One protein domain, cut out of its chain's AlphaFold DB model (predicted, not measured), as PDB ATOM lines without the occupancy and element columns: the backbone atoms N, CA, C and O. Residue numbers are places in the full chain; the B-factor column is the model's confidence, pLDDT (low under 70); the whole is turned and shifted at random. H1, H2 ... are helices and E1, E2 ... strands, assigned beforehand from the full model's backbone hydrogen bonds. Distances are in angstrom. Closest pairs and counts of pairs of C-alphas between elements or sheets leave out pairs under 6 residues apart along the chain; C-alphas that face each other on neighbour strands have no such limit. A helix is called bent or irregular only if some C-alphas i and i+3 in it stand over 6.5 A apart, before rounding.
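This is residues 2 to 139 of the 166 residues of the protein "Arf-GAP domain-containing protein" of Sinocyclocheilus anshuiensis (UniProt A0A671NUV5). A small body is built round a short three-stranded sheet with H3 over it and H5 packed on H3, while the first half of a kinked helix, H1, sticks out as an arm with residues 2 to 7 free. H2 and H4 lie near the sheet with the inner end of H1, and residues 112 to 139, with no named element, run out and fold back as a long loose tail. The printed part has 138 residues, with five named helices and three strands in the order H1 H2 E1 E2 H3 E3 H4 H5; the sheet order is E2 E1 E3, antiparallel. The class is mostly helix, though under half of the residues are in named elements. The whole is compact, with a radius of gyration of the C-alphas of 15.5 A and spans of 54 by 41 by 29 A.

H1, residues 2 to 19, has a kink of 37 degrees near residue 12 and is irregular, with C-alphas 11 and 14 7.6 A apart. With residues 14 to 18 alone it touches H4, residues 76 to 84, at a steep tilt of 45 degrees, the same way; the closest C-alphas, of Ile 18 and Leu 83, are 6.4 A apart. H1 and H2, residues 22 to 25, only just touch, only at the corner, with 3 pairs of C-alphas within 8 A, the closest being Trp 19 and Gln 25 at 5.0 A. H1, H2 and H4 only graze the sheet. E1, residues 37 to 39, and E2, residues 44 to 46, form a hairpin, with N 46 and O 37 2.8 A apart, within hydrogen-bond range. E3, residues 64 to 66, is antiparallel to E1, with N 65 and O 38 2.8 A apart. H3, residues 48 to 56, is on the sheet at a height of 8.6 A, over E1. E2, H3 and E3 form a split strand-helix-strand unit, two strands running the same way with E1 between them, with a right-handed crossover. H5, residues 99 to 111, touches H3 at a steep tilt of 58 degrees, the closest C-alphas being Glu 53 and Arg 103 at 5.4 A, and is not on the sheet. Every O i to N i+4 pair is within hydrogen-bond range in H4 and H5, against 11 of 14 in H1 and 4 of 5 in H3; H2 is too short for one.

H1 begins at C-alpha 2 (-76.586, 2.121, 24.772) and measures 25.6 A. H3 measures 13.1 A, H4 12.4 A, and H5 16.7 A, ending at C-alpha 111 (-90.053, 40.663, 5.497).

The C-alphas of Arg 2 and His 136, 55.1 A apart, are the two farthest apart. The printed part has no cut. The links H2 to E1 and H4 to H5 are long. Mean pLDDT of the printed part is 78.6, and it is under 70 at residues 2 to 4, 8 to 9, 86 to 91 and 113 to 139.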
ATOM      1  N   ARG A   2     -77.506   1.778  25.890       56.69
ATOM      2  CA  ARG A   2     -76.586   2.121  24.772       56.69
ATOM      3  C   ARG A   2     -77.276   2.805  23.578       56.69
ATOM      4  O   ARG A   2     -76.762   3.795  23.075       56.69
ATOM      5  N   ASN A   3     -78.471   2.345  23.197       61.31
ATOM      6  CA  ASN A   3     -79.240   2.931  22.085       61.31
ATOM      7  C   ASN A   3     -79.670   4.383  22.360       61.31
ATOM      8  O   ASN A   3     -79.680   5.206  21.455       61.31
ATOM      9  N   SER A   4     -79.945   4.708  23.624       69.50
ATOM     10  CA  SER A   4     -80.398   6.033  24.060       69.50
ATOM     11  C   SER A   4     -79.291   7.088  23.956       69.50
ATOM     12  O   SER A   4     -79.560   8.241  23.634       69.50
ATOM     13  N   ILE A   5     -78.036   6.692  24.195       70.69
ATOM     14  CA  ILE A   5     -76.871   7.577  24.064       70.69
ATOM     15  C   ILE A   5     -76.551   7.812  22.586       70.69
ATOM     16  O   ILE A   5     -76.342   8.953  22.190       70.69
ATOM     17  N   ALA A   6     -76.562   6.762  21.759       70.44
ATOM     18  CA  ALA A   6     -76.311   6.889  20.322       70.44
ATOM     19  C   ALA A   6     -77.346   7.794  19.629       70.44
ATOM     20  O   ALA A   6     -76.990   8.644  18.814       70.44
ATOM     21  N   GLU A   7     -78.622   7.663  19.995       71.38
ATOM     22  CA  GLU A   7     -79.696   8.512  19.479       71.38
ATOM     23  C   GLU A   7     -79.545   9.970  19.929       71.38
ATOM     24  O   GLU A   7     -79.640  10.885  19.107       71.38
ATOM     25  N   ALA A   8     -79.236  10.189  21.213       66.81
ATOM     26  CA  ALA A   8     -78.960  11.518  21.737       66.81
ATOM     27  C   ALA A   8     -77.767  12.160  21.020       66.81
ATOM     28  O   ALA A   8     -77.913  13.269  20.526       66.81
ATOM     29  N   LEU A   9     -76.635  11.466  20.877       69.69
ATOM     30  CA  LEU A   9     -75.458  11.977  20.165       69.69
ATOM     31  C   LEU A   9     -75.774  12.309  18.702       69.69
ATOM     32  O   LEU A   9     -75.424  13.385  18.220       69.69
ATOM     33  N   SER A  10     -76.529  11.447  18.019       74.88
ATOM     34  CA  SER A  10     -76.976  11.711  16.650       74.88
ATOM     35  C   SER A  10     -77.881  12.951  16.561       74.88
ATOM     36  O   SER A  10     -77.889  13.631  15.540       74.88
ATOM     37  N   ASN A  11     -78.654  13.284  17.604       82.19
ATOM     38  CA  ASN A  11     -79.505  14.485  17.624       82.19
ATOM     39  C   ASN A  11     -78.711  15.792  17.658       82.19
ATOM     40  O   ASN A  11     -79.280  16.828  17.337       82.19
ATOM     41  N   TYR A  12     -77.430  15.769  18.021       87.19
ATOM     42  CA  TYR A  12     -76.597  16.971  18.056       87.19
ATOM     43  C   TYR A  12     -75.637  17.079  16.875       87.19
ATOM     44  O   TYR A  12     -75.066  18.142  16.690       87.19
ATOM     45  N   GLU A  13     -75.499  16.047  16.039       91.56
ATOM     46  CA  GLU A  13     -74.496  16.000  14.967       91.56
ATOM     47  C   GLU A  13     -74.495  17.257  14.081       91.56
ATOM     48  O   GLU A  13     -73.474  17.928  13.944       91.56
ATOM     49  N   VAL A  14     -75.652  17.636  13.532       94.38
ATOM     50  CA  VAL A  14     -75.769  18.843  12.698       94.38
ATOM     51  C   VAL A  14     -75.530  20.108  13.521       94.38
ATOM     52  O   VAL A  14     -74.864  21.025  13.049       94.38
ATOM     53  N   ALA A  15     -76.060  20.172  14.744       94.75
ATOM     54  CA  ALA A  15     -75.923  21.348  15.597       94.75
ATOM     55  C   ALA A  15     -74.452  21.623  15.947       94.75
ATOM     56  O   ALA A  15     -73.993  22.743  15.757       94.75
ATOM     57  N   GLU A  16     -73.700  20.598  16.353       94.44
ATOM     58  CA  GLU A  16     -72.267  20.699  16.654       94.44
ATOM     59  C   GLU A  16     -71.464  21.143  15.430       94.44
ATOM     60  O   GLU A  16     -70.607  22.019  15.533       94.44
ATOM     61  N   ARG A  17     -71.787  20.609  14.245       94.56
ATOM     62  CA  ARG A  17     -71.154  21.044  12.995       94.56
ATOM     63  C   ARG A  17     -71.441  22.510  12.697       94.56
ATOM     64  O   ARG A  17     -70.521  23.245  12.366       94.56
ATOM     65  N   ILE A  18     -72.690  22.947  12.835       93.62
ATOM     66  CA  ILE A  18     -73.092  24.338  12.598       93.62
ATOM     67  C   ILE A  18     -72.445  25.289  13.616       93.62
ATOM     68  O   ILE A  18     -72.015  26.378  13.238       93.62
ATOM     69  N   TRP A  19     -72.328  24.874  14.879       93.56
ATOM     70  CA  TRP A  19     -71.677  25.625  15.958       93.56
ATOM     71  C   TRP A  19     -70.146  25.632  15.889       93.56
ATOM     72  O   TRP A  19     -69.521  26.360  16.666       93.56
ATOM     73  N   ALA A  20     -69.538  24.870  14.975       91.88
ATOM     74  CA  ALA A  20     -68.105  24.949  14.709       91.88
ATOM     75  C   ALA A  20     -67.694  26.340  14.196       91.88
ATOM     76  O   ALA A  20     -66.570  26.769  14.445       91.88
ATOM     77  N   GLU A  21     -68.607  27.070  13.542       87.62
ATOM     78  CA  GLU A  21     -68.416  28.490  13.244       87.62
ATOM     79  C   GLU A  21     -68.853  29.346  14.452       87.62
ATOM     80  O   GLU A  21     -70.035  29.330  14.822       87.62
ATOM     81  N   PRO A  22     -67.953  30.152  15.052       88.12
ATOM     82  CA  PRO A  22     -68.261  30.936  16.250       88.12
ATOM     83  C   PRO A  22     -69.464  31.875  16.107       88.12
ATOM     84  O   PRO A  22     -70.222  32.054  17.058       88.12
ATOM     85  N   SER A  23     -69.695  32.452  14.923       85.12
ATOM     86  CA  SER A  23     -70.855  33.328  14.702       85.12
ATOM     87  C   SER A  23     -72.195  32.602  14.792       85.12
ATOM     88  O   SER A  23     -73.209  33.228  15.085       85.12
ATOM     89  N   ASN A  24     -72.208  31.291  14.546       91.94
ATOM     90  CA  ASN A  24     -73.409  30.464  14.595       91.94
ATOM     91  C   ASN A  24     -73.699  29.944  16.008       91.94
ATOM     92  O   ASN A  24     -74.741  29.335  16.244       91.94
ATOM     93  N   GLN A  25     -72.808  30.196  16.971       92.81
ATOM     94  CA  GLN A  25     -73.043  29.846  18.370       92.81
ATOM     95  C   GLN A  25     -74.047  30.779  19.044       92.81
ATOM     96  O   GLN A  25     -74.502  30.473  20.138       92.81
ATOM     97  N   MET A  26     -74.421  31.888  18.406       91.88
ATOM     98  CA  MET A  26     -75.355  32.874  18.940       91.88
ATOM     99  C   MET A  26     -76.554  33.025  18.008       91.88
ATOM    100  O   MET A  26     -76.425  33.039  16.787       91.88
ATOM    101  N   CYS A  27     -77.743  33.158  18.587       93.12
ATOM    102  CA  CYS A  27     -78.965  33.429  17.848       93.12
ATOM    103  C   CYS A  27     -78.831  34.744  17.075       93.12
ATOM    104  O   CYS A  27     -78.601  35.795  17.676       93.12
ATOM    105  N   ALA A  28     -79.075  34.701  15.766       91.44
ATOM    106  CA  ALA A  28     -78.934  35.853  14.880       91.44
ATOM    107  C   ALA A  28     -79.873  37.028  15.213       91.44
ATOM    108  O   ALA A  28     -79.684  38.123  14.679       91.44
ATOM    109  N   ASP A  29     -80.894  36.819  16.050       92.19
ATOM    110  CA  ASP A  29     -81.915  37.826  16.365       92.19
ATOM    111  C   ASP A  29     -81.898  38.334  17.797       92.19
ATOM    112  O   ASP A  29     -82.347  39.449  18.019       92.19
ATOM    113  N   CYS A  30     -81.452  37.536  18.767       91.81
ATOM    114  CA  CYS A  30     -81.461  37.935  20.181       91.81
ATOM    115  C   CYS A  30     -80.223  37.490  20.963       91.81
ATOM    116  O   CYS A  30     -80.217  37.572  22.186       91.81
ATOM    117  N   SER A  31     -79.211  36.959  20.267       91.12
ATOM    118  CA  SER A  31     -77.934  36.524  20.846       91.12
ATOM    119  C   SER A  31     -78.034  35.427  21.913       91.12
ATOM    120  O   SER A  31     -77.085  35.185  22.646       91.12
ATOM    121  N   ASP A  32     -79.168  34.733  21.985       93.25
ATOM    122  CA  ASP A  32     -79.339  33.531  22.802       93.25
ATOM    123  C   ASP A  32     -78.353  32.443  22.363       93.25
ATOM    124  O   ASP A  32     -78.160  32.223  21.162       93.25
ATOM    125  N   ALA A  33     -77.715  31.784  23.324       94.25
ATOM    126  CA  ALA A  33     -76.609  30.883  23.044       94.25
ATOM    127  C   ALA A  33     -77.077  29.562  22.419       94.25
ATOM    128  O   ALA A  33     -78.195  29.104  22.659       94.25
ATOM    129  N   LYS A  34     -76.183  28.942  21.642       93.50
ATOM    130  CA  LYS A  34     -76.342  27.630  21.001       93.50
ATOM    131  C   LYS A  34     -77.716  27.475  20.331       93.50
ATOM    132  O   LYS A  34     -78.514  26.633  20.742       93.50
ATOM    133  N   PRO A  35     -78.037  28.299  19.316       95.69
ATOM    134  CA  PRO A  35     -79.310  28.205  18.613       95.69
ATOM    135  C   PRO A  35     -79.468  26.841  17.928       95.69
ATOM    136  O   PRO A  35     -78.548  26.345  17.288       95.69
ATOM    137  N   GLU A  36     -80.659  26.251  18.033       96.81
ATOM    138  CA  GLU A  36     -80.957  24.884  17.560       96.81
ATOM    139  C   GLU A  36     -81.918  24.856  16.364       96.81
ATOM    140  O   GLU A  36     -82.454  23.807  15.990       96.81
ATOM    141  N   TRP A  37     -82.172  26.024  15.780       97.69
ATOM    142  CA  TRP A  37     -83.067  26.215  14.649       97.69
ATOM    143  C   TRP A  37     -82.409  27.100  13.607       97.69
ATOM    144  O   TRP A  37     -81.549  27.917  13.927       97.69
ATOM    145  N   ALA A  38     -82.838  26.953  12.362       96.06
ATOM    146  CA  ALA A  38     -82.345  27.755  11.261       96.06
ATOM    147  C   ALA A  38     -83.441  28.033  10.236       96.06
ATOM    148  O   ALA A  38     -84.372  27.243  10.076       96.06
ATOM    149  N   ALA A  39     -83.300  29.131   9.500       94.75
ATOM    150  CA  ALA A  39     -84.009  29.334   8.244       94.75
ATOM    151  C   ALA A  39     -83.069  28.951   7.101       94.75
ATOM    152  O   ALA A  39     -82.162  29.709   6.757       94.75
ATOM    153  N   ILE A  40     -83.282  27.770   6.515       91.38
ATOM    154  CA  ILE A  40     -82.329  27.177   5.565       91.38
ATOM    155  C   ILE A  40     -82.181  27.992   4.282       91.38
ATOM    156  O   ILE A  40     -81.122  27.970   3.690       91.38
ATOM    157  N   ASN A  41     -83.198  28.746   3.862       86.75
ATOM    158  CA  ASN A  41     -83.135  29.622   2.685       86.75
ATOM    159  C   ASN A  41     -82.441  30.964   2.960       86.75
ATOM    160  O   ASN A  41     -82.102  31.686   2.029       86.75
ATOM    161  N   LEU A  42     -82.290  31.326   4.235       86.69
ATOM    162  CA  LEU A  42     -81.640  32.559   4.673       86.69
ATOM    163  C   LEU A  42     -80.227  32.301   5.207       86.69
ATOM    164  O   LEU A  42     -79.489  33.263   5.410       86.69
ATOM    165  N   ALA A  43     -79.882  31.030   5.453       89.19
ATOM    166  CA  ALA A  43     -78.658  30.598   6.122       89.19
ATOM    167  C   ALA A  43     -78.403  31.376   7.429       89.19
ATOM    168  O   ALA A  43     -77.316  31.878   7.685       89.19
ATOM    169  N   VAL A  44     -79.451  31.505   8.252       90.19
ATOM    170  CA  VAL A  44     -79.368  32.101   9.594       90.19
ATOM    171  C   VAL A  44     -79.830  31.103  10.641       90.19
ATOM    172  O   VAL A  44     -80.809  30.384  10.423       90.19
ATOM    173  N   VAL A  45     -79.143  31.093  11.780       94.00
ATOM    174  CA  VAL A  45     -79.456  30.256  12.940       94.00
ATOM    175  C   VAL A  45     -80.058  31.095  14.064       94.00
ATOM    176  O   VAL A  45     -79.650  32.230  14.311       94.00
ATOM    177  N   PHE A  46     -81.053  30.553  14.754       95.69
ATOM    178  CA  PHE A  46     -81.778  31.254  15.807       95.69
ATOM    179  C   PHE A  46     -82.325  30.304  16.876       95.69
ATOM    180  O   PHE A  46     -82.417  29.089  16.706       95.69
ATOM    181  N   CYS A  47     -82.664  30.861  18.038       96.44
ATOM    182  CA  CYS A  47     -83.185  30.083  19.155       96.44
ATOM    183  C   CYS A  47     -84.650  29.680  18.936       96.44
ATOM    184  O   CYS A  47     -85.350  30.219  18.077       96.44
ATOM    185  N   LYS A  48     -85.151  28.761  19.771       96.50
ATOM    186  CA  LYS A  48     -86.530  28.247  19.696       96.50
ATOM    187  C   LYS A  48     -87.598  29.351  19.743       96.50
ATOM    188  O   LYS A  48     -88.621  29.230  19.078       96.50
ATOM    189  N   ARG A  49     -87.363  30.428  20.504       96.62
ATOM    190  CA  ARG A  49     -88.303  31.560  20.616       96.62
ATOM    191  C   ARG A  49     -88.399  32.338  19.306       96.62
ATOM    192  O   ARG A  49     -89.489  32.504  18.777       96.62
ATOM    193  N   CYS A  50     -87.260  32.731  18.738       96.69
ATOM    194  CA  CYS A  50     -87.219  33.374  17.422       96.69
ATOM    195  C   CYS A  50     -87.731  32.452  16.311       96.69
ATOM    196  O   CYS A  50     -88.389  32.926  15.391       96.69
ATOM    197  N   ALA A  51     -87.522  31.135  16.424       97.75
ATOM    198  CA  ALA A  51     -88.080  30.166  15.483       97.75
ATOM    199  C   ALA A  51     -89.613  30.227  15.409       97.75
ATOM    200  O   ALA A  51     -90.170  30.025  14.331       97.75
ATOM    201  N   GLY A  52     -90.293  30.518  16.523       96.81
ATOM    202  CA  GLY A  52     -91.741  30.738  16.549       96.81
ATOM    203  C   GLY A  52     -92.157  31.923  15.680       96.81
ATOM    204  O   GLY A  52     -93.013  31.783  14.812       96.81
ATOM    205  N   GLU A  53     -91.476  33.055  15.831       97.50
ATOM    206  CA  GLU A  53     -91.770  34.260  15.048       97.50
ATOM    207  C   GLU A  53     -91.391  34.105  13.569       97.50
ATOM    208  O   GLU A  53     -92.141  34.509  12.683       97.50
ATOM    209  N   HIS A  54     -90.274  33.433  13.280       96.44
ATOM    210  CA  HIS A  54     -89.871  33.096  11.915       96.44
ATOM    211  C   HIS A  54     -90.903  32.222  11.188       96.44
ATOM    212  O   HIS A  54     -91.073  32.367   9.978       96.44
ATOM    213  N   ARG A  55     -91.609  31.326  11.896       97.06
ATOM    214  CA  ARG A  55     -92.722  30.555  11.308       97.06
ATOM    215  C   ARG A  55     -93.893  31.459  10.925       97.06
ATOM    216  O   ARG A  55     -94.526  31.202   9.906       97.06
ATOM    217  N   GLY A  56     -94.138  32.523  11.692       95.62
ATOM    218  CA  GLY A  56     -95.168  33.523  11.405       95.62
ATOM    219  C   GLY A  56     -94.944  34.299  10.103       95.62
ATOM    220  O   GLY A  56     -95.907  34.793   9.527       95.62
ATOM    221  N   LEU A  57     -93.706  34.360   9.594       93.62
ATOM    222  CA  LEU A  57     -93.393  34.983   8.298       93.62
ATOM    223  C   LEU A  57     -93.828  34.143   7.086       93.62
ATOM    224  O   LEU A  57     -93.913  34.662   5.976       93.62
ATOM    225  N   GLY A  58     -94.059  32.844   7.279       92.50
ATOM    226  CA  GLY A  58     -94.376  31.904   6.209       92.50
ATOM    227  C   GLY A  58     -93.152  31.369   5.439       92.50
ATOM    228  O   GLY A  58     -92.068  31.964   5.441       92.50
ATOM    229  N   PRO A  59     -93.305  30.217   4.755       89.56
ATOM    230  CA  PRO A  59     -92.201  29.484   4.126       89.56
ATOM    231  C   PRO A  59     -91.623  30.158   2.873       89.56
ATOM    232  O   PRO A  59     -90.506  29.827   2.480       89.56
ATOM    233  N   SER A  60     -92.341  31.100   2.254       86.56
ATOM    234  CA  SER A  60     -91.817  31.915   1.148       86.56
ATOM    235  C   SER A  60     -90.723  32.885   1.608       86.56
ATOM    236  O   SER A  60     -89.859  33.258   0.819       86.56
ATOM    237  N   ILE A  61     -90.737  33.267   2.889       88.12
ATOM    238  CA  ILE A  61     -89.771  34.190   3.491       88.12
ATOM    239  C   ILE A  61     -88.749  33.432   4.340       88.12
ATOM    240  O   ILE A  61     -87.546  33.647   4.200       88.12
ATOM    241  N   SER A  62     -89.206  32.528   5.210       93.19
ATOM    242  CA  SER A  62     -88.361  31.825   6.178       93.19
ATOM    243  C   SER A  62     -88.709  30.334   6.249       93.19
ATOM    244  O   SER A  62     -89.676  29.918   6.889       93.19
ATOM    245  N   LYS A  63     -87.877  29.496   5.622       94.81
ATOM    246  CA  LYS A  63     -87.986  28.029   5.635       94.81
ATOM    247  C   LYS A  63     -87.344  27.474   6.916       94.81
ATOM    248  O   LYS A  63     -86.175  27.102   6.926       94.81
ATOM    249  N   VAL A  64     -88.107  27.446   8.013       97.31
ATOM    250  CA  VAL A  64     -87.619  27.049   9.353       97.31
ATOM    251  C   VAL A  64     -87.394  25.536   9.471       97.31
ATOM    252  O   VAL A  64     -88.302  24.758   9.168       97.31
ATOM    253  N   ARG A  65     -86.221  25.120   9.958       97.44
ATOM    254  CA  ARG A  65     -85.841  23.724  10.243       97.44
ATOM    255  C   ARG A  65     -85.072  23.610  11.557       97.44
ATOM    256  O   ARG A  65     -84.333  24.519  11.931       97.44
ATOM    257  N   SER A  66     -85.263  22.506  12.268       97.06
ATOM    258  CA  SER A  66     -84.526  22.162  13.484       97.06
ATOM    259  C   SER A  66     -83.184  21.527  13.137       97.06
ATOM    260  O   SER A  66     -83.131  20.618  12.309       97.06
ATOM    261  N   LEU A  67     -82.115  21.939  13.822       96.12
ATOM    262  CA  LEU A  67     -80.807  21.282  13.718       96.12
ATOM    263  C   LEU A  67     -80.840  19.865  14.308       96.12
ATOM    264  O   LEU A  67     -80.105  18.995  13.862       96.12
ATOM    265  N   LYS A  68     -81.718  19.614  15.287       93.81
ATOM    266  CA  LYS A  68     -81.786  18.327  15.993       93.81
ATOM    267  C   LYS A  68     -82.838  17.374  15.451       93.81
ATOM    268  O   LYS A  68     -82.617  16.166  15.398       93.81
ATOM    269  N   MET A  69     -84.003  17.914  15.091       93.06
ATOM    270  CA  MET A  69     -85.181  17.109  14.751       93.06
ATOM    271  C   MET A  69     -85.320  16.859  13.245       93.06
ATOM    272  O   MET A  69     -85.834  15.815  12.858       93.06
ATOM    273  N   ASP A  70     -84.811  17.750  12.385       93.94
ATOM    274  CA  ASP A  70     -85.005  17.667  10.927       93.94
ATOM    275  C   ASP A  70     -83.777  17.100  10.189       93.94
ATOM    276  O   ASP A  70     -83.421  17.571   9.112       93.94
ATOM    277  N   LYS A  71     -83.112  16.075  10.745       87.00
ATOM    278  CA  LYS A  71     -81.826  15.543  10.233       87.00
ATOM    279  C   LYS A  71     -81.815  15.255   8.731       87.00
ATOM    280  O   LYS A  71     -80.858  15.596   8.051       87.00
ATOM    281  N   LYS A  72     -82.898  14.678   8.199       90.19
ATOM    282  CA  LYS A  72     -83.016  14.312   6.774       90.19
ATOM    283  C   LYS A  72     -82.984  15.512   5.822       90.19
ATOM    284  O   LYS A  72     -82.799  15.322   4.627       90.19
ATOM    285  N   VAL A  73     -83.209  16.724   6.329       92.12
ATOM    286  CA  VAL A  73     -83.163  17.954   5.531       92.12
ATOM    287  C   VAL A  73     -81.728  18.447   5.364       92.12
ATOM    288  O   VAL A  73     -81.425  19.056   4.347       92.12
ATOM    289  N   TRP A  74     -80.848  18.187   6.331       92.56
ATOM    290  CA  TRP A  74     -79.496  18.736   6.381       92.56
ATOM    291  C   TRP A  74     -78.525  17.928   5.519       92.56
ATOM    292  O   TRP A  74     -77.852  17.021   6.000       92.56
ATOM    293  N   SER A  75     -78.458  18.269   4.231       91.75
ATOM    294  CA  SER A  75     -77.392  17.797   3.345       91.75
ATOM    295  C   SER A  75     -76.060  18.480   3.662       91.75
ATOM    296  O   SER A  75     -76.025  19.557   4.264       91.75
ATOM    297  N   GLU A  76     -74.965  17.878   3.197       89.69
ATOM    298  CA  GLU A  76     -73.625  18.456   3.318       89.69
ATOM    299  C   GLU A  76     -73.577  19.878   2.742       89.69
ATOM    300  O   GLU A  76     -73.122  20.802   3.412       89.69
ATOM    301  N   ASP A  77     -74.170  20.081   1.565       85.94
ATOM    302  CA  ASP A  77     -74.256  21.390   0.918       85.94
ATOM    303  C   ASP A  77     -74.939  22.444   1.805       85.94
ATOM    304  O   ASP A  77     -74.455  23.568   1.932       85.94
ATOM    305  N   LEU A  78     -76.052  22.103   2.464       87.19
ATOM    306  CA  LEU A  78     -76.751  23.056   3.333       87.19
ATOM    307  C   LEU A  78     -75.938  23.416   4.575       87.19
ATOM    308  O   LEU A  78     -75.968  24.571   5.008       87.19
ATOM    309  N   ILE A  79     -75.206  22.449   5.131       90.75
ATOM    310  CA  ILE A  79     -74.299  22.693   6.253       90.75
ATOM    311  C   ILE A  79     -73.183  23.638   5.805       90.75
ATOM    312  O   ILE A  79     -72.967  24.660   6.454       90.75
ATOM    313  N   GLN A  80     -72.540  23.364   4.666       86.00
ATOM    314  CA  GLN A  80     -71.477  24.216   4.127       86.00
ATOM    315  C   GLN A  80     -71.956  25.643   3.859       86.00
ATOM    316  O   GLN A  80     -71.267  26.601   4.214       86.00
ATOM    317  N   VAL A  81     -73.166  25.822   3.317       83.50
ATOM    318  CA  VAL A  81     -73.721  27.171   3.146       83.50
ATOM    319  C   VAL A  81     -73.882  27.882   4.486       83.50
ATOM    320  O   VAL A  81     -73.506  29.043   4.583       83.50
ATOM    321  N   CYS A  82     -74.395  27.223   5.524       85.94
ATOM    322  CA  CYS A  82     -74.557  27.861   6.835       85.94
ATOM    323  C   CYS A  82     -73.219  28.192   7.519       85.94
ATOM    324  O   CYS A  82     -73.169  29.100   8.346       85.94
ATOM    325  N   LEU A  83     -72.141  27.475   7.188       85.75
ATOM    326  CA  LEU A  83     -70.794  27.754   7.693       85.75
ATOM    327  C   LEU A  83     -70.121  28.919   6.957       85.75
ATOM    328  O   LEU A  83     -69.464  29.745   7.581       85.75
ATOM    329  N   VAL A  84     -70.301  29.014   5.638       78.00
ATOM    330  CA  VAL A  84     -69.681  30.069   4.816       78.00
ATOM    331  C   VAL A  84     -70.503  31.362   4.841       78.00
ATOM    332  O   VAL A  84     -69.963  32.471   4.873       78.00
ATOM    333  N   TYR A  85     -71.830  31.243   4.826       72.31
ATOM    334  CA  TYR A  85     -72.755  32.369   4.799       72.31
ATOM    335  C   TYR A  85     -73.043  32.860   6.219       72.31
ATOM    336  O   TYR A  85     -74.117  32.671   6.782       72.31
ATOM    337  N   VAL A  86     -72.055  33.527   6.806       61.75
ATOM    338  CA  VAL A  86     -72.200  34.134   8.128       61.75
ATOM    339  C   VAL A  86     -72.882  35.489   8.012       61.75
ATOM    340  O   VAL A  86     -72.285  36.472   7.574       61.75
ATOM    341  N   ARG A  87     -74.131  35.588   8.467       61.91
ATOM    342  CA  ARG A  87     -74.834  36.872   8.521       61.91
ATOM    343  C   ARG A  87     -74.473  37.635   9.797       61.91
ATOM    344  O   ARG A  87     -75.140  37.503  10.817       61.91
ATOM    345  N   VAL A  88     -73.433  38.469   9.736       53.53
ATOM    346  CA  VAL A  88     -73.124  39.421  10.820       53.53
ATOM    347  C   VAL A  88     -74.196  40.511  10.836       53.53
ATOM    348  O   VAL A  88     -74.211  41.391   9.975       53.53
ATOM    349  N   LEU A  89     -75.116  40.437  11.796       57.69
ATOM    350  CA  LEU A  89     -76.187  41.414  11.970       57.69
ATOM    351  C   LEU A  89     -75.950  42.163  13.271       57.69
ATOM    352  O   LEU A  89     -75.974  41.581  14.347       57.69
ATOM    353  N   TYR A  90     -75.682  43.460  13.136       53.72
ATOM    354  CA  TYR A  90     -75.299  44.341  14.241       53.72
ATOM    355  C   TYR A  90     -76.461  44.676  15.183       53.72
ATOM    356  O   TYR A  90     -76.234  45.196  16.269       53.72
ATOM    357  N   GLU A  91     -77.695  44.378  14.782       65.31
ATOM    358  CA  GLU A  91     -78.887  44.642  15.578       65.31
ATOM    359  C   GLU A  91     -79.461  43.319  16.088       65.31
ATOM    360  O   GLU A  91     -79.814  42.430  15.301       65.31
ATOM    361  N   ALA A  92     -79.540  43.205  17.414       72.12
ATOM    362  CA  ALA A  92     -80.103  42.070  18.124       72.12
ATOM    363  C   ALA A  92     -81.053  42.564  19.221       72.12
ATOM    364  O   ALA A  92     -80.793  43.552  19.907       72.12
ATOM    365  N   LEU A  93     -82.162  41.851  19.380       80.25
ATOM    366  CA  LEU A  93     -83.061  41.974  20.517       80.25
ATOM    367  C   LEU A  93     -82.360  41.551  21.806       80.25
ATOM    368  O   LEU A  93     -81.410  40.770  21.803       80.25
ATOM    369  N   THR A  94     -82.915  41.981  22.932       82.88
ATOM    370  CA  THR A  94     -82.511  41.441  24.229       82.88
ATOM    371  C   THR A  94     -83.097  40.040  24.432       82.88
ATOM    372  O   THR A  94     -84.144  39.684  23.878       82.88
ATOM    373  N   LEU A  95     -82.465  39.236  25.290       82.75
ATOM    374  CA  LEU A  95     -82.966  37.901  25.634       82.75
ATOM    375  C   LEU A  95     -84.376  37.935  26.240       82.75
ATOM    376  O   LEU A  95     -85.136  36.984  26.045       82.75
ATOM    377  N   ASN A  96     -84.741  39.027  26.914       87.19
ATOM    378  CA  ASN A  96     -86.012  39.182  27.623       87.19
ATOM    379  C   ASN A  96     -87.110  39.846  26.783       87.19
ATOM    380  O   ASN A  96     -88.220  40.013  27.278       87.19
ATOM    381  N   SER A  97     -86.830  40.185  25.521       90.75
ATOM    382  CA  SER A  97     -87.837  40.760  24.631       90.75
ATOM    383  C   SER A  97     -89.049  39.836  24.503       90.75
ATOM    384  O   SER A  97     -88.910  38.619  24.304       90.75
ATOM    385  N   SER A  98     -90.228  40.440  24.610       94.12
ATOM    386  CA  SER A  98     -91.531  39.792  24.506       94.12
ATOM    387  C   SER A  98     -91.756  39.190  23.118       94.12
ATOM    388  O   SER A  98     -91.089  39.549  22.143       94.12
ATOM    389  N   SER A  99     -92.724  38.279  22.996       92.94
ATOM    390  CA  SER A  99     -93.094  37.704  21.695       92.94
ATOM    391  C   SER A  99     -93.543  38.778  20.700       92.94
ATOM    392  O   SER A  99     -93.246  38.691  19.514       92.94
ATOM    393  N   GLU A 100     -94.212  39.834  21.169       94.31
ATOM    394  CA  GLU A 100     -94.636  40.936  20.307       94.31
ATOM    395  C   GLU A 100     -93.451  41.754  19.775       94.31
ATOM    396  O   GLU A 100     -93.371  42.004  18.571       94.31
ATOM    397  N   GLU A 101     -92.498  42.118  20.634       93.69
ATOM    398  CA  GLU A 101     -91.276  42.816  20.215       93.69
ATOM    399  C   GLU A 101     -90.454  41.960  19.249       93.69
ATOM    400  O   GLU A 101     -90.003  42.453  18.212       93.69
ATOM    401  N   ARG A 102     -90.320  40.659  19.546       94.44
ATOM    402  CA  ARG A 102     -89.650  39.693  18.668       94.44
ATOM    403  C   ARG A 102     -90.308  39.646  17.298       94.44
ATOM    404  O   ARG A 102     -89.605  39.753  16.296       94.44
ATOM    405  N   ARG A 103     -91.638  39.552  17.248       94.69
ATOM    406  CA  ARG A 103     -92.406  39.531  16.001       94.69
ATOM    407  C   ARG A 103     -92.204  40.792  15.180       94.69
ATOM    408  O   ARG A 103     -91.918  40.694  13.991       94.69
ATOM    409  N   ARG A 104     -92.322  41.975  15.794       92.31
ATOM    410  CA  ARG A 104     -92.121  43.261  15.101       92.31
ATOM    411  C   ARG A 104     -90.716  43.349  14.506       92.31
ATOM    412  O   ARG A 104     -90.570  43.653  13.325       92.31
ATOM    413  N   PHE A 105     -89.698  43.017  15.297       91.12
ATOM    414  CA  PHE A 105     -88.306  43.051  14.857       91.12
ATOM    415  C   PHE A 105     -88.015  42.047  13.735       91.12
ATOM    416  O   PHE A 105     -87.455  42.420  12.708       91.12
ATOM    417  N   ILE A 106     -88.427  40.785  13.890       91.75
ATOM    418  CA  ILE A 106     -88.202  39.720  12.900       91.75
ATOM    419  C   ILE A 106     -88.938  40.038  11.588       91.75
ATOM    420  O   ILE A 106     -88.352  39.922  10.510       91.75
ATOM    421  N   THR A 107     -90.170  40.546  11.654       90.56
ATOM    422  CA  THR A 107     -90.896  41.028  10.469       90.56
ATOM    423  C   THR A 107     -90.152  42.174   9.780       90.56
ATOM    424  O   THR A 107     -89.857  42.076   8.588       90.56
ATOM    425  N   ALA A 108     -89.751  43.219  10.507       87.38
ATOM    426  CA  ALA A 108     -89.009  44.340   9.922       87.38
ATOM    427  C   ALA A 108     -87.670  43.896   9.294       87.38
ATOM    428  O   ALA A 108     -87.266  44.363   8.222       87.38
ATOM    429  N   LYS A 109     -86.985  42.949   9.942       85.31
ATOM    430  CA  LYS A 109     -85.673  42.444   9.531       85.31
ATOM    431  C   LYS A 109     -85.729  41.573   8.277       85.31
ATOM    432  O   LYS A 109     -84.881  41.739   7.394       85.31
ATOM    433  N   TYR A 110     -86.694  40.657   8.184       86.19
ATOM    434  CA  TYR A 110     -86.724  39.628   7.134       86.19
ATOM    435  C   TYR A 110     -87.808  39.838   6.076       86.19
ATOM    436  O   TYR A 110     -87.558  39.541   4.908       86.19
ATOM    437  N   LEU A 111     -88.975  40.374   6.447       83.69
ATOM    438  CA  LEU A 111     -90.053  40.663   5.497       83.69
ATOM    439  C   LEU A 111     -89.845  42.025   4.831       83.69
ATOM    440  O   LEU A 111     -89.776  42.115   3.609       83.69
ATOM    441  N   GLU A 112     -89.684  43.078   5.633       76.31
ATOM    442  CA  GLU A 112     -89.564  44.454   5.123       76.31
ATOM    443  C   GLU A 112     -88.149  44.778   4.619       76.31
ATOM    444  O   GLU A 112     -87.938  45.786   3.947       76.31
ATOM    445  N   ARG A 113     -87.168  43.917   4.934       68.88
ATOM    446  CA  ARG A 113     -85.742  44.032   4.566       68.88
ATOM    447  C   ARG A 113     -85.068  45.342   4.996       68.88
ATOM    448  O   ARG A 113     -83.993  45.663   4.487       68.88
ATOM    449  N   LYS A 114     -85.631  46.067   5.965       55.47
ATOM    450  CA  LYS A 114     -85.151  47.396   6.392       55.47
ATOM    451  C   LYS A 114     -83.732  47.396   6.983       55.47
ATOM    452  O   LYS A 114     -83.073  48.428   6.966       55.47
ATOM    453  N   HIS A 115     -83.232  46.242   7.435       50.22
ATOM    454  CA  HIS A 115     -81.982  46.118   8.203       50.22
ATOM    455  C   HIS A 115     -80.926  45.204   7.547       50.22
ATOM    456  O   HIS A 115     -80.021  44.695   8.211       50.22
ATOM    457  N   GLN A 116     -81.025  44.920   6.242       51.56
ATOM    458  CA  GLN A 116     -80.101  43.985   5.589       51.56
ATOM    459  C   GLN A 116     -78.766  44.646   5.196       51.56
ATOM    460  O   GLN A 116     -78.612  45.132   4.081       51.56
ATOM    461  N   LYS A 117     -77.765  44.577   6.083       49.22
ATOM    462  CA  LYS A 117     -76.343  44.676   5.711       49.22
ATOM    463  C   LYS A 117     -75.754  43.265   5.686       49.22
ATOM    464  O   LYS A 117     -75.824  42.548   6.678       49.22
ATOM    465  N   TYR A 118     -75.230  42.849   4.538       49.41
ATOM    466  CA  TYR A 118     -74.634  41.528   4.338       49.41
ATOM    467  C   TYR A 118     -73.117  41.632   4.486       49.41
ATOM    468  O   TYR A 118     -72.516  42.529   3.902       49.41
ATOM    469  N   THR A 119     -72.497  40.728   5.242       43.88
ATOM    470  CA  THR A 119     -71.035  40.570   5.265       43.88
ATOM    471  C   THR A 119     -70.738  39.116   4.941       43.88
ATOM    472  O   THR A 119     -71.300  38.241   5.582       43.88
ATOM    473  N   PHE A 120     -69.901  38.853   3.941       49.41
ATOM    474  CA  PHE A 120     -69.470  37.499   3.597       49.41
ATOM    475  C   PHE A 120     -68.088  37.259   4.201       49.41
ATOM    476  O   PHE A 120     -67.183  38.070   4.004       49.41
ATOM    477  N   LYS A 121     -67.909  36.148   4.919       44.53
ATOM    478  CA  LYS A 121     -66.582  35.678   5.325       44.53
ATOM    479  C   LYS A 121     -66.117  34.659   4.286       44.53
ATOM    480  O   LYS A 121     -66.716  33.602   4.144       44.53
ATOM    481  N   CYS A 122     -65.077  34.994   3.529       43.72
ATOM    482  CA  CYS A 122     -64.381  34.025   2.689       43.72
ATOM    483  C   CYS A 122     -63.270  33.401   3.536       43.72
ATOM    484  O   CYS A 122     -62.355  34.106   3.951       43.72
ATOM    485  N   SER A 123     -63.354  32.106   3.816       41.19
ATOM    486  CA  SER A 123     -62.417  31.379   4.682       41.19
ATOM    487  C   SER A 123     -61.038  31.117   4.050       41.19
ATOM    488  O   SER A 123     -60.188  30.525   4.705       41.19
ATOM    489  N   PHE A 124     -60.779  31.579   2.819       42.34
ATOM    490  CA  PHE A 124     -59.526  31.311   2.092       42.34
ATOM    491  C   PHE A 124     -58.504  32.457   2.069       42.34
ATOM    492  O   PHE A 124     -57.374  32.244   1.644       42.34
ATOM    493  N   TYR A 125     -58.842  33.651   2.564       36.75
ATOM    494  CA  TYR A 125     -57.873  34.736   2.756       36.75
ATOM    495  C   TYR A 125     -58.098  35.401   4.115       36.75
ATOM    496  O   TYR A 125     -59.231  35.669   4.507       36.75
ATOM    497  N   SER A 126     -57.012  35.711   4.823       37.16
ATOM    498  CA  SER A 126     -56.991  36.400   6.125       37.16
ATOM    499  C   SER A 126     -57.585  37.821   6.106       37.16
ATOM    500  O   SER A 126     -57.630  38.492   7.138       37.16
ATOM    501  N   THR A 127     -58.084  38.281   4.961       39.00
ATOM    502  CA  THR A 127     -58.685  39.597   4.772       39.00
ATOM    503  C   THR A 127     -60.199  39.449   4.665       39.00
ATOM    504  O   THR A 127     -60.716  38.846   3.726       39.00
ATOM    505  N   VAL A 128     -60.933  40.031   5.618       42.69
ATOM    506  CA  VAL A 128     -62.388  40.204   5.520       42.69
ATOM    507  C   VAL A 128     -62.680  40.959   4.225       42.69
ATOM    508  O   VAL A 128     -62.468  42.167   4.135       42.69
ATOM    509  N   CYS A 129     -63.172  40.252   3.213       39.72
ATOM    510  CA  CYS A 129     -63.729  40.853   2.012       39.72
ATOM    511  C   CYS A 129     -65.010  41.602   2.400       39.72
ATOM    512  O   CYS A 129     -66.118  41.063   2.379       39.72
ATOM    513  N   ARG A 130     -64.848  42.858   2.826       38.09
ATOM    514  CA  ARG A 130     -65.932  43.764   3.210       38.09
ATOM    515  C   ARG A 130     -66.663  44.249   1.958       38.09
ATOM    516  O   ARG A 130     -66.574  45.414   1.589       38.09
ATOM    517  N   PHE A 131     -67.386  43.359   1.291       38.72
ATOM    518  CA  PHE A 131     -68.268  43.745   0.196       38.72
ATOM    519  C   PHE A 131     -69.579  44.281   0.779       38.72
ATOM    520  O   PHE A 131     -70.401  43.524   1.293       38.72
ATOM    521  N   GLN A 132     -69.768  45.600   0.726       33.97
ATOM    522  CA  GLN A 132     -71.074  46.209   0.971       33.97
ATOM    523  C   GLN A 132     -71.956  45.958  -0.255       33.97
ATOM    524  O   GLN A 132     -71.801  46.609  -1.283       33.97
ATOM    525  N   PHE A 133     -72.883  45.008  -0.159       36.38
ATOM    526  CA  PHE A 133     -73.928  44.848  -1.169       36.38
ATOM    527  C   PHE A 133     -75.109  45.756  -0.826       36.38
ATOM    528  O   PHE A 133     -75.761  45.571   0.204       36.38
ATOM    529  N   GLN A 134     -75.399  46.715  -1.703       29.98
ATOM    530  CA  GLN A 134     -76.616  47.518  -1.656       29.98
ATOM    531  C   GLN A 134     -77.575  46.956  -2.712       29.98
ATOM    532  O   GLN A 134     -77.365  47.119  -3.910       29.98
ATOM    533  N   PHE A 135     -78.600  46.219  -2.283       35.84
ATOM    534  CA  PHE A 135     -79.641  45.748  -3.197       35.84
ATOM    535  C   PHE A 135     -80.591  46.905  -3.524       35.84
ATOM    536  O   PHE A 135     -81.276  47.418  -2.639       35.84
ATOM    537  N   HIS A 136     -80.688  47.280  -4.796       29.92
ATOM    538  CA  HIS A 136     -81.888  47.907  -5.351       29.92
ATOM    539  C   HIS A 136     -82.695  46.821  -6.078       29.92
ATOM    540  O   HIS A 136     -82.148  46.014  -6.823       29.92
ATOM    541  N   GLN A 137     -83.986  46.724  -5.763       40.09
ATOM    542  CA  GLN A 137     -84.929  45.733  -6.306       40.09
ATOM    543  C   GLN A 137     -85.096  45.865  -7.839       40.09
ATOM    544  O   GLN A 137     -84.911  46.965  -8.352       40.09
ATOM    545  N   PRO A 138     -85.650  44.859  -8.553       49.38
ATOM    546  CA  PRO A 138     -85.514  43.410  -8.392       49.38
ATOM    547  C   PRO A 138     -84.959  42.748  -9.685       49.38
ATOM    548  O   PRO A 138     -84.998  43.331 -10.762       49.38
ATOM    549  N   LYS A 139     -84.555  41.472  -9.589       32.91
ATOM    550  CA  LYS A 139     -84.332  40.484 -10.684       32.91
ATOM    551  C   LYS A 139     -82.913  40.142 -11.150       32.91
ATOM    552  O   LYS A 139     -82.793  39.194 -11.921       32.91
TER     553      LYS A 139